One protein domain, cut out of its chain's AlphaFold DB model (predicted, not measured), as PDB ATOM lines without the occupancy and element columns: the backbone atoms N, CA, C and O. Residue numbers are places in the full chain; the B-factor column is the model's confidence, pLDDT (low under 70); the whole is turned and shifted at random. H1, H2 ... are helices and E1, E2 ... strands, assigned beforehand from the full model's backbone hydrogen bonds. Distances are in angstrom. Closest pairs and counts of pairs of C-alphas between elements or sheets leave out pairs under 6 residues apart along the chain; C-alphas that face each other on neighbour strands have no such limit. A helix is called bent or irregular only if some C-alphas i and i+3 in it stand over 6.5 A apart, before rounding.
ATOM      1  N   GLU A  15      75.186 130.864 161.166       81.38
ATOM      2  CA  GLU A  15      73.974 131.151 161.940       81.38
ATOM      3  C   GLU A  15      74.234 132.160 163.069       81.38
ATOM      4  O   GLU A  15      73.484 133.117 163.248       81.38
ATOM      5  N   GLU A  16      75.349 132.000 163.786       82.94
ATOM      6  CA  GLU A  16      75.750 132.903 164.866       82.94
ATOM      7  C   GLU A  16      76.121 134.294 164.339       82.94
ATOM      8  O   GLU A  16      75.796 135.302 164.970       82.94
ATOM      9  N   ILE A  17      76.760 134.352 163.165       86.56
ATOM     10  CA  ILE A  17      77.054 135.601 162.456       86.56
ATOM     11  C   ILE A  17      75.764 136.358 162.157       86.56
ATOM     12  O   ILE A  17      75.654 137.525 162.530       86.56
ATOM     13  N   LEU A  18      74.783 135.694 161.546       86.50
ATOM     14  CA  LEU A  18      73.516 136.322 161.170       86.50
ATOM     15  C   LEU A  18      72.707 136.757 162.394       86.50
ATOM     16  O   LEU A  18      72.138 137.844 162.410       86.50
ATOM     17  N   ARG A  19      72.688 135.935 163.447       87.75
ATOM     18  CA  ARG A  19      71.935 136.215 164.674       87.75
ATOM     19  C   ARG A  19      72.466 137.428 165.441       87.75
ATOM     20  O   ARG A  19      71.690 138.134 166.075       87.75
ATOM     21  N   ARG A  20      73.784 137.643 165.438       88.81
ATOM     22  CA  ARG A  20      74.446 138.697 166.230       88.81
ATOM     23  C   ARG A  20      74.850 139.922 165.434       88.81
ATOM     24  O   ARG A  20      75.314 140.889 166.042       88.81
ATOM     25  N   SER A  21      74.743 139.879 164.109       92.12
ATOM     26  CA  SER A  21      75.170 140.998 163.284       92.12
ATOM     27  C   SER A  21      74.319 142.234 163.555       92.12
ATOM     28  O   SER A  21      73.091 142.155 163.581       92.12
ATOM     29  N   LEU A  22      74.974 143.381 163.721       92.62
ATOM     30  CA  LEU A  22      74.294 144.668 163.779       92.62
ATOM     31  C   LEU A  22      73.753 145.060 162.393       92.62
ATOM     32  O   LEU A  22      74.375 144.727 161.377       92.62
ATOM     33  N   PRO A  23      72.633 145.805 162.340       91.44
ATOM     34  CA  PRO A  23      72.105 146.340 161.090       91.44
ATOM     35  C   PRO A  23      73.099 147.318 160.448       91.44
ATOM     36  O   PRO A  23      73.843 148.024 161.136       91.44
ATOM     37  N   ARG A  24      73.120 147.368 159.113       89.38
ATOM     38  CA  ARG A  24      74.110 148.135 158.332       89.38
ATOM     39  C   ARG A  24      74.044 149.628 158.618       89.38
ATOM     40  O   ARG A  24      75.073 150.297 158.662       89.38
ATOM     41  N   GLU A  25      72.839 150.130 158.843       89.94
ATOM     42  CA  GLU A  25      72.537 151.527 159.134       89.94
ATOM     43  C   GLU A  25      73.227 151.974 160.429       89.94
ATOM     44  O   GLU A  25      73.740 153.090 160.499       89.94
ATOM     45  N   ALA A  26      73.333 151.079 161.419       89.38
ATOM     46  CA  ALA A  26      73.994 151.357 162.694       89.38
ATOM     47  C   ALA A  26      75.527 151.422 162.584       89.38
ATOM     48  O   ALA A  26      76.186 151.977 163.463       89.38
ATOM     49  N   VAL A  27      76.110 150.862 161.518       90.12
ATOM     50  CA  VAL A  27      77.568 150.729 161.362       90.12
ATOM     51  C   VAL A  27      78.126 151.390 160.100       90.12
ATOM     52  O   VAL A  27      79.298 151.199 159.778       90.12
ATOM     53  N   GLY A  28      77.323 152.188 159.391       88.81
ATOM     54  CA  GLY A  28      77.642 152.738 158.068       88.81
ATOM     55  C   GLY A  28      79.033 153.383 157.927       88.81
ATOM     56  O   GLY A  28      79.759 153.025 156.996       88.81
ATOM     57  N   PRO A  29      79.455 154.298 158.824       86.44
ATOM     58  CA  PRO A  29      80.795 154.886 158.767       86.44
ATOM     59  C   PRO A  29      81.924 153.854 158.913       86.44
ATOM     60  O   PRO A  29      82.830 153.827 158.082       86.44
ATOM     61  N   MET A  30      81.840 152.959 159.905       88.00
ATOM     62  CA  MET A  30      82.848 151.919 160.157       88.00
ATOM     63  C   MET A  30      82.869 150.866 159.046       88.00
ATOM     64  O   MET A  30      83.915 150.292 158.749       88.00
ATOM     65  N   LEU A  31      81.724 150.624 158.403       89.94
ATOM     66  CA  LEU A  31      81.617 149.751 157.242       89.94
ATOM     67  C   LEU A  31      82.364 150.341 156.035       89.94
ATOM     68  O   LEU A  31      83.101 149.607 155.380       89.94
ATOM     69  N   ARG A  32      82.228 151.648 155.759       88.12
ATOM     70  CA  ARG A  32      83.001 152.326 154.698       88.12
ATOM     71  C   ARG A  32      84.497 152.302 154.987       88.12
ATOM     72  O   ARG A  32      85.269 151.869 154.139       88.12
ATOM     73  N   GLU A  33      84.888 152.662 156.208       86.56
ATOM     74  CA  GLU A  33      86.283 152.581 156.650       86.56
ATOM     75  C   GLU A  33      86.838 151.156 156.472       86.56
ATOM     76  O   GLU A  33      87.939 150.958 155.965       86.56
ATOM     77  N   THR A  34      86.061 150.138 156.844       90.38
ATOM     78  CA  THR A  34      86.454 148.734 156.679       90.38
ATOM     79  C   THR A  34      86.672 148.366 155.215       90.38
ATOM     80  O   THR A  34      87.649 147.689 154.907       90.38
ATOM     81  N   GLN A  35      85.806 148.817 154.307       90.75
ATOM     82  CA  GLN A  35      85.975 148.571 152.872       90.75
ATOM     83  C   GLN A  35      87.249 149.214 152.328       90.75
ATOM     84  O   GLN A  35      87.991 148.555 151.604       90.75
ATOM     85  N   GLU A  36      87.526 150.464 152.704       87.12
ATOM     86  CA  GLU A  36      88.752 151.165 152.307       87.12
ATOM     87  C   GLU A  36      89.992 150.391 152.764       87.12
ATOM     88  O   GLU A  36      90.874 150.090 151.960       87.12
ATOM     89  N   TRP A  37      90.020 149.980 154.033       85.62
ATOM     90  CA  TRP A  37      91.110 149.186 154.596       85.62
ATOM     91  C   TRP A  37      91.303 147.845 153.884       85.62
ATOM     92  O   TRP A  37      92.429 147.458 153.566       85.62
ATOM     93  N   VAL A  38      90.214 147.128 153.608       89.62
ATOM     94  CA  VAL A  38      90.275 145.842 152.905       89.62
ATOM     95  C   VAL A  38      90.750 146.029 151.464       89.62
ATOM     96  O   VAL A  38      91.598 145.262 151.016       89.62
ATOM     97  N   GLY A  39      90.279 147.061 150.759       87.44
ATOM     98  CA  GLY A  39      90.711 147.385 149.394       87.44
ATOM     99  C   GLY A  39      92.169 147.852 149.292       87.44
ATOM    100  O   GLY A  39      92.793 147.729 148.231       87.44
ATOM    101  N   GLN A  40      92.731 148.363 150.388       82.50
ATOM    102  CA  GLN A  40      94.155 148.678 150.498       82.50
ATOM    103  C   GLN A  40      95.011 147.439 150.759       82.50
ATOM    104  O   GLN A  40      96.109 147.367 150.228       82.50
ATOM    105  N   VAL A  41      94.526 146.461 151.532       85.12
ATOM    106  CA  VAL A  41      95.315 145.270 151.902       85.12
ATOM    107  C   VAL A  41      95.168 144.126 150.905       85.12
ATOM    108  O   VAL A  41      96.150 143.448 150.614       85.12
ATOM    109  N   VAL A  42      93.975 143.893 150.365       89.25
ATOM    110  CA  VAL A  42      93.681 142.783 149.451       89.25
ATOM    111  C   VAL A  42      93.549 143.319 148.030       89.25
ATOM    112  O   VAL A  42      92.931 144.352 147.779       89.25
ATOM    113  N   ARG A  43      94.153 142.625 147.066       90.62
ATOM    114  CA  ARG A  43      94.076 142.989 145.648       90.62
ATOM    115  C   ARG A  43      92.626 142.855 145.155       90.62
ATOM    116  O   ARG A  43      92.007 141.825 145.421       90.62
ATOM    117  N   PRO A  44      92.107 143.820 144.370       91.12
ATOM    118  CA  PRO A  44      90.701 143.841 143.958       91.12
ATOM    119  C   PRO A  44      90.202 142.570 143.264       91.12
ATOM    120  O   PRO A  44      89.081 142.152 143.512       91.12
ATOM    121  N   ILE A  45      91.042 141.907 142.459       92.25
ATOM    122  CA  ILE A  45      90.687 140.657 141.761       92.25
ATOM    123  C   ILE A  45      90.315 139.502 142.712       92.25
ATOM    124  O   ILE A  45      89.634 138.565 142.305       92.25
ATOM    125  N   TRP A  46      90.739 139.565 143.978       93.31
ATOM    126  CA  TRP A  46      90.439 138.552 144.996       93.31
ATOM    127  C   TRP A  46      89.274 138.928 145.910       93.31
ATOM    128  O   TRP A  46      88.826 138.093 146.700       93.31
ATOM    129  N   LEU A  47      88.769 140.158 145.802       94.00
ATOM    130  CA  LEU A  47      87.611 140.624 146.552       94.00
ATOM    131  C   LEU A  47      86.311 140.236 145.837       94.00
ATOM    132  O   LEU A  47      86.278 140.161 144.607       94.00
ATOM    133  N   PRO A  48      85.225 139.979 146.583       92.38
ATOM    134  CA  PRO A  48      83.915 139.819 145.976       92.38
ATOM    135  C   PRO A  48      83.451 141.159 145.361       92.38
ATOM    136  O   PRO A  48      83.767 142.214 145.921       92.38
ATOM    137  N   PRO A  49      82.675 141.142 144.259       87.56
ATOM    138  CA  PRO A  49      82.202 142.363 143.596       87.56
ATOM    139  C   PRO A  49      81.401 143.301 144.509       87.56
ATOM    140  O   PRO A  49      81.501 144.515 144.378       87.56
ATOM    141  N   ASP A  50      80.650 142.736 145.460       90.56
ATOM    142  CA  ASP A  50      79.893 143.473 146.478       90.56
ATOM    143  C   ASP A  50      80.412 143.140 147.884       90.56
ATOM    144  O   ASP A  50      79.720 142.574 148.731       90.56
ATOM    145  N   LEU A  51      81.684 143.466 148.145       91.25
ATOM    146  CA  LEU A  51      82.280 143.342 149.478       91.25
ATOM    147  C   LEU A  51      81.404 143.905 150.612       91.25
ATOM    148  O   LEU A  51      81.297 143.213 151.629       91.25
ATOM    149  N   PRO A  52      80.762 145.088 150.486       91.75
ATOM    150  CA  PRO A  52      79.832 145.561 151.497       91.75
ATOM    151  C   PRO A  52      78.810 144.493 151.882       91.75
ATOM    152  O   PRO A  52      78.684 144.234 153.079       91.75
ATOM    153  N   ALA A  53      78.124 143.857 150.924       90.31
ATOM    154  CA  ALA A  53      77.096 142.842 151.184       90.31
ATOM    155  C   ALA A  53      77.603 141.636 151.993       90.31
ATOM    156  O   ALA A  53      76.840 141.046 152.758       90.31
ATOM    157  N   HIS A  54      78.896 141.324 151.900       89.75
ATOM    158  CA  HIS A  54      79.516 140.199 152.601       89.75
ATOM    159  C   HIS A  54      80.045 140.530 154.005       89.75
ATOM    160  O   HIS A  54      80.405 139.607 154.734       89.75
ATOM    161  N   LEU A  55      80.120 141.809 154.391       93.88
ATOM    162  CA  LEU A  55      80.633 142.243 155.695       93.88
ATOM    163  C   LEU A  55      79.521 142.307 156.750       93.88
ATOM    164  O   LEU A  55      78.610 143.131 156.658       93.88
ATOM    165  N   TYR A  56      79.654 141.491 157.793       93.75
ATOM    166  CA  TYR A  56      78.766 141.457 158.956       93.75
ATOM    167  C   TYR A  56      79.455 142.080 160.168       93.75
ATOM    168  O   TYR A  56      80.536 141.638 160.551       93.75
ATOM    169  N   ALA A  57      78.836 143.084 160.790       93.94
ATOM    170  CA  ALA A  57      79.344 143.712 162.011       93.94
ATOM    171  C   ALA A  57      78.957 142.894 163.245       93.94
ATOM    172  O   ALA A  57      77.788 142.872 163.617       93.94
ATOM    173  N   LEU A  58      79.917 142.242 163.895       91.19
ATOM    174  CA  LEU A  58      79.689 141.471 165.112       91.19
ATOM    175  C   LEU A  58      80.372 142.125 166.320       91.19
ATOM    176  O   LEU A  58      81.605 142.200 166.368       91.19
ATOM    177  N   PRO A  59      79.602 142.519 167.346       87.81
ATOM    178  CA  PRO A  59      80.168 142.956 168.610       87.81
ATOM    179  C   PRO A  59      80.868 141.807 169.344       87.81
ATOM    180  O   PRO A  59      80.334 140.691 169.405       87.81
ATOM    181  N   ARG A  60      82.027 142.090 169.951       82.06
ATOM    182  CA  ARG A  60      82.813 141.139 170.769       82.06
ATOM    183  C   ARG A  60      83.010 139.774 170.092       82.06
ATOM    184  O   ARG A  60      82.781 138.721 170.693       82.06
ATOM    185  N   ALA A  61      83.368 139.785 168.815       79.50
ATOM    186  CA  ALA A  61      83.520 138.588 167.999       79.50
ATOM    187  C   ALA A  61      84.876 137.899 168.196       79.50
ATOM    188  O   ALA A  61      84.951 136.676 168.112       79.50
ATOM    189  N   LEU A  62      85.941 138.667 168.458       77.12
ATOM    190  CA  LEU A  62      87.320 138.172 168.438       77.12
ATOM    191  C   LEU A  62      88.081 138.619 169.676       77.12
ATOM    192  O   LEU A  62      88.441 139.780 169.798       77.12
ATOM    193  N   GLY A  63      88.296 137.710 170.629       72.88
ATOM    194  CA  GLY A  63      88.995 138.057 171.873       72.88
ATOM    195  C   GLY A  63      88.312 139.177 172.674       72.88
ATOM    196  O   GLY A  63      88.970 139.865 173.444       72.88
ATOM    197  N   GLY A  64      87.003 139.380 172.478       75.81
ATOM    198  CA  GLY A  64      86.250 140.492 173.066       75.81
ATOM    199  C   GLY A  64      86.228 141.775 172.227       75.81
ATOM    200  O   GLY A  64      85.509 142.696 172.597       75.81
ATOM    201  N   GLU A  65      86.934 141.834 171.095       80.44
ATOM    202  CA  GLU A  65      86.880 142.952 170.149       80.44
ATOM    203  C   GLU A  65      85.686 142.851 169.200       80.44
ATOM    204  O   GLU A  65      85.306 141.770 168.739       80.44
ATOM    205  N   ASP A  66      85.129 144.011 168.871       87.00
ATOM    206  CA  ASP A  66      84.198 144.180 167.764       87.00
ATOM    207  C   ASP A  66      84.912 143.948 166.431       87.00
ATOM    208  O   ASP A  66      86.047 144.395 166.228       87.00
ATOM    209  N   ALA A  67      84.241 143.263 165.507       90.56
ATOM    210  CA  ALA A  67      84.815 142.961 164.207       90.56
ATOM    211  C   ALA A  67      83.773 142.976 163.093       90.56
ATOM    212  O   ALA A  67      82.622 142.596 163.294       90.56
ATOM    213  N   PHE A  68      84.208 143.328 161.888       93.75
ATOM    214  CA  PHE A  68      83.521 142.904 160.677       93.75
ATOM    215  C   PHE A  68      84.038 141.541 160.245       93.75
ATOM    216  O   PHE A  68      85.248 141.335 160.169       93.75
ATOM    217  N   ILE A  69      83.134 140.622 159.928       92.94
ATOM    218  CA  ILE A  69      83.471 139.291 159.426       92.94
ATOM    219  C   ILE A  69      82.868 139.119 158.039       92.94
ATOM    220  O   ILE A  69      81.734 139.522 157.797       92.94
ATOM    221  N   ALA A  70      83.628 138.511 157.135       91.81
ATOM    222  CA  ALA A  70      83.155 138.115 155.818       91.81
ATOM    223  C   ALA A  70      83.742 136.760 155.426       91.81
ATOM    224  O   ALA A  70      84.832 136.383 155.856       91.81
ATOM    225  N   ALA A  71      83.028 136.034 154.576       89.94
ATOM    226  CA  ALA A  71      83.532 134.833 153.935       89.94
ATOM    227  C   ALA A  71      83.033 134.786 152.493       89.94
ATOM    228  O   ALA A  71      81.881 135.118 152.218       89.94
ATOM    229  N   TRP A  72      83.903 134.387 151.572       91.06
ATOM    230  CA  TRP A  72      83.566 134.277 150.155       91.06
ATOM    231  C   TRP A  72      84.447 133.237 149.466       91.06
ATOM    232  O   TRP A  72      85.373 132.672 150.054       91.06
ATOM    233  N   LYS A  73      84.141 132.961 148.198       90.12
ATOM    234  CA  LYS A  73      84.928 132.073 147.349       90.12
ATOM    235  C   LYS A  73      85.241 132.784 146.040       90.12
ATOM    236  O   LYS A  73      84.321 133.171 145.329       90.12
ATOM    237  N   THR A  74      86.524 132.891 145.708       89.31
ATOM    238  CA  THR A  74      87.000 133.487 144.449       89.31
ATOM    239  C   THR A  74      87.959 132.516 143.776       89.31
ATOM    240  O   THR A  74      88.803 131.922 144.444       89.31
ATOM    241  N   ALA A  75      87.795 132.298 142.467       87.25
ATOM    242  CA  ALA A  75      88.597 131.347 141.685       87.25
ATOM    243  C   ALA A  75      88.717 129.950 142.339       87.25
ATOM    244  O   ALA A  75      89.785 129.344 142.386       87.25
ATOM    245  N   GLY A  76      87.625 129.446 142.922       83.94
ATOM    246  CA  GLY A  76      87.631 128.137 143.580       83.94
ATOM    247  C   GLY A  76      88.210 128.118 145.004       83.94
ATOM    248  O   GLY A  76      88.063 127.103 145.685       83.94
ATOM    249  N   ARG A  77      88.809 129.215 145.487       85.75
ATOM    250  CA  ARG A  77      89.496 129.284 146.786       85.75
ATOM    251  C   ARG A  77      88.626 129.958 147.850       85.75
ATOM    252  O   ARG A  77      88.050 131.009 147.570       85.75
ATOM    253  N   PRO A  78      88.506 129.373 149.056       88.56
ATOM    254  CA  PRO A  78      87.776 129.996 150.149       88.56
ATOM    255  C   PRO A  78      88.612 131.106 150.790       88.56
ATOM    256  O   PRO A  78      89.804 130.929 151.045       88.56
ATOM    257  N   PHE A  79      87.961 132.218 151.104       90.19
ATOM    258  CA  PHE A  79      88.515 133.314 151.882       90.19
ATOM    259  C   PHE A  79      87.618 133.590 153.078       90.19
ATOM    260  O   PHE A  79      86.390 133.544 152.993       90.19
ATOM    261  N   GLN A  80      88.261 133.881 154.195       91.62
ATOM    262  CA  GLN A  80      87.635 134.303 155.431       91.62
ATOM    263  C   GLN A  80      88.354 135.551 155.914       91.62
ATOM    264  O   GLN A  80      89.580 135.593 155.967       91.62
ATOM    265  N   LEU A  81      87.588 136.571 156.254       92.19
ATOM    266  CA  LEU A  81      88.084 137.872 156.647       92.19
ATOM    267  C   LEU A  81      87.514 138.221 158.009       92.19
ATOM    268  O   LEU A  81      86.318 138.076 158.252       92.19
ATOM    269  N   ALA A  82      88.379 138.742 158.861       92.19
ATOM    270  CA  ALA A  82      87.998 139.426 160.075       92.19
ATOM    271  C   ALA A  82      88.731 140.757 160.136       92.19
ATOM    272  O   ALA A  82      89.956 140.802 160.082       92.19
ATOM    273  N   VAL A  83      87.989 141.839 160.283       91.06
ATOM    274  CA  VAL A  83      88.539 143.175 160.452       91.06
ATOM    275  C   VAL A  83      88.143 143.648 161.832       91.06
ATOM    276  O   VAL A  83      86.962 143.867 162.072       91.06
ATOM    277  N   THR A  84      89.108 143.796 162.731       87.75
ATOM    278  CA  THR A  84      88.894 144.465 164.020       87.75
ATOM    279  C   THR A  84      89.255 145.935 163.892       87.75
ATOM    280  O   THR A  84      89.644 146.397 162.815       87.75
ATOM    281  N   ARG A  85      89.149 146.696 164.982       82.12
ATOM    282  CA  ARG A  85      89.583 148.094 164.994       82.12
ATOM    283  C   ARG A  85      91.051 148.232 164.593       82.12
ATOM    284  O   ARG A  85      91.379 149.125 163.821       82.12
ATOM    285  N   GLU A  86      91.905 147.331 165.072       79.38
ATOM    286  CA  GLU A  86      93.355 147.424 164.890       79.38
ATOM    287  C   GLU A  86      93.872 146.570 163.739       79.38
ATOM    288  O   GLU A  86      94.899 146.904 163.159       79.38
ATOM    289  N   ARG A  87      93.210 145.464 163.386       84.75
ATOM    290  CA  ARG A  87      93.803 144.472 162.482       84.75
ATOM    291  C   ARG A  87      92.874 144.044 161.363       84.75
ATOM    292  O   ARG A  87      91.654 144.065 161.483       84.75
TER     293      ARG A  87
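This is residues 15 to 87 of the 200 residues of an uncharacterized protein of Deltaproteobacteria bacterium (UniProt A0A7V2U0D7). A strongly twisted sheet of three strands, folded as two successive hairpins, has the long helix H2 crossing one face and the short helix H1 over E1 on the opposite face. The small helix H3 is on the same face as H2, and the hairpin of E2 and E3 makes the longest strands. The printed part has 73 residues, with three named helices and then three named strands in the order H1 H2 H3 E1 E2 E3; the sheet's order is E1 - E2 - E3, all antiparallel, and the class is mixed, helices and strands. The whole is compact, with a radius of gyration of the C-alphas of 11.9 A, and rounded, spanning 31 by 25 by 23 A.

H1, residues 15 to 20, begins with C-alpha 15 at (73.974, 131.151, 161.940) and is 8.7 A long. H2, residues 24 to 41, runs 22.3 A from C-alpha 24 at (74.110, 148.135, 158.332); it is irregular, with C-alphas 26 and 29 8.6 A apart, and has a kink of 49 degrees near residue 31. H3, residues 51 to 54, measures 5.2 A. E1, residues 56 to 62, measures 13.2 A, E2, residues 65 to 74, 27.4 A, and E3, residues 77 to 84, 23.0 A, ending with C-alpha 84 at (88.894, 144.465, 164.020).

E1, E2 and E3 form a meander, each strand the antiparallel neighbour of the one before, with E1 and E3 as edge strands. In the hairpin of E1 and E2, directions differ by 125 degrees, and N 58 and O 67 are within hydrogen-bond range at 2.8 A. In the hairpin of E2 and E3, the angle is 163 degrees, and N 70 and O 81 are 2.9 A apart. H2 is on the sheet at a height of 9.1 A, over E2 and E3, and runs across the strands at 63 degrees to E2 on the local plane; its closest C-alphas to E3 are those of Thr 34 and Val 83, 7.0 A. H2 and H3 only just touch, with 3 pairs of C-alphas within 8 A, through residues 31 to 35 of H2 alone; the closest C-alphas are those of Gln 35 and Pro 52, 7.0 A. H3 lies over none of the strands, but the closest C-alphas of H3 and E2, His 54 and Ala 70, are 5.3 A apart. H1 is on the opposite face at a height of 9.2 A, over E1, with E2 only just missed: 4 of its C-alphas fall on E1 and 2 on E2. It runs across the strands at 88 degrees to E1 on the local plane, and its closest C-alphas to E1 are Arg 20 and Leu 58, 6.0 A. H1 is apart from H2 and H3. Each O i to N i+4 pair of H1 is within hydrogen-bond range, 12 of 14 are in H2, and H3 is too short for such a pair.

The C-alphas farthest apart are those of Ala 26 and Gly 76, at 33.0 A. The printed part has no cut, and its links are tight except the short link from H2 to H3, 9 residues. The mean pLDDT of the printed part is 88.2, and no printed residue is under 70.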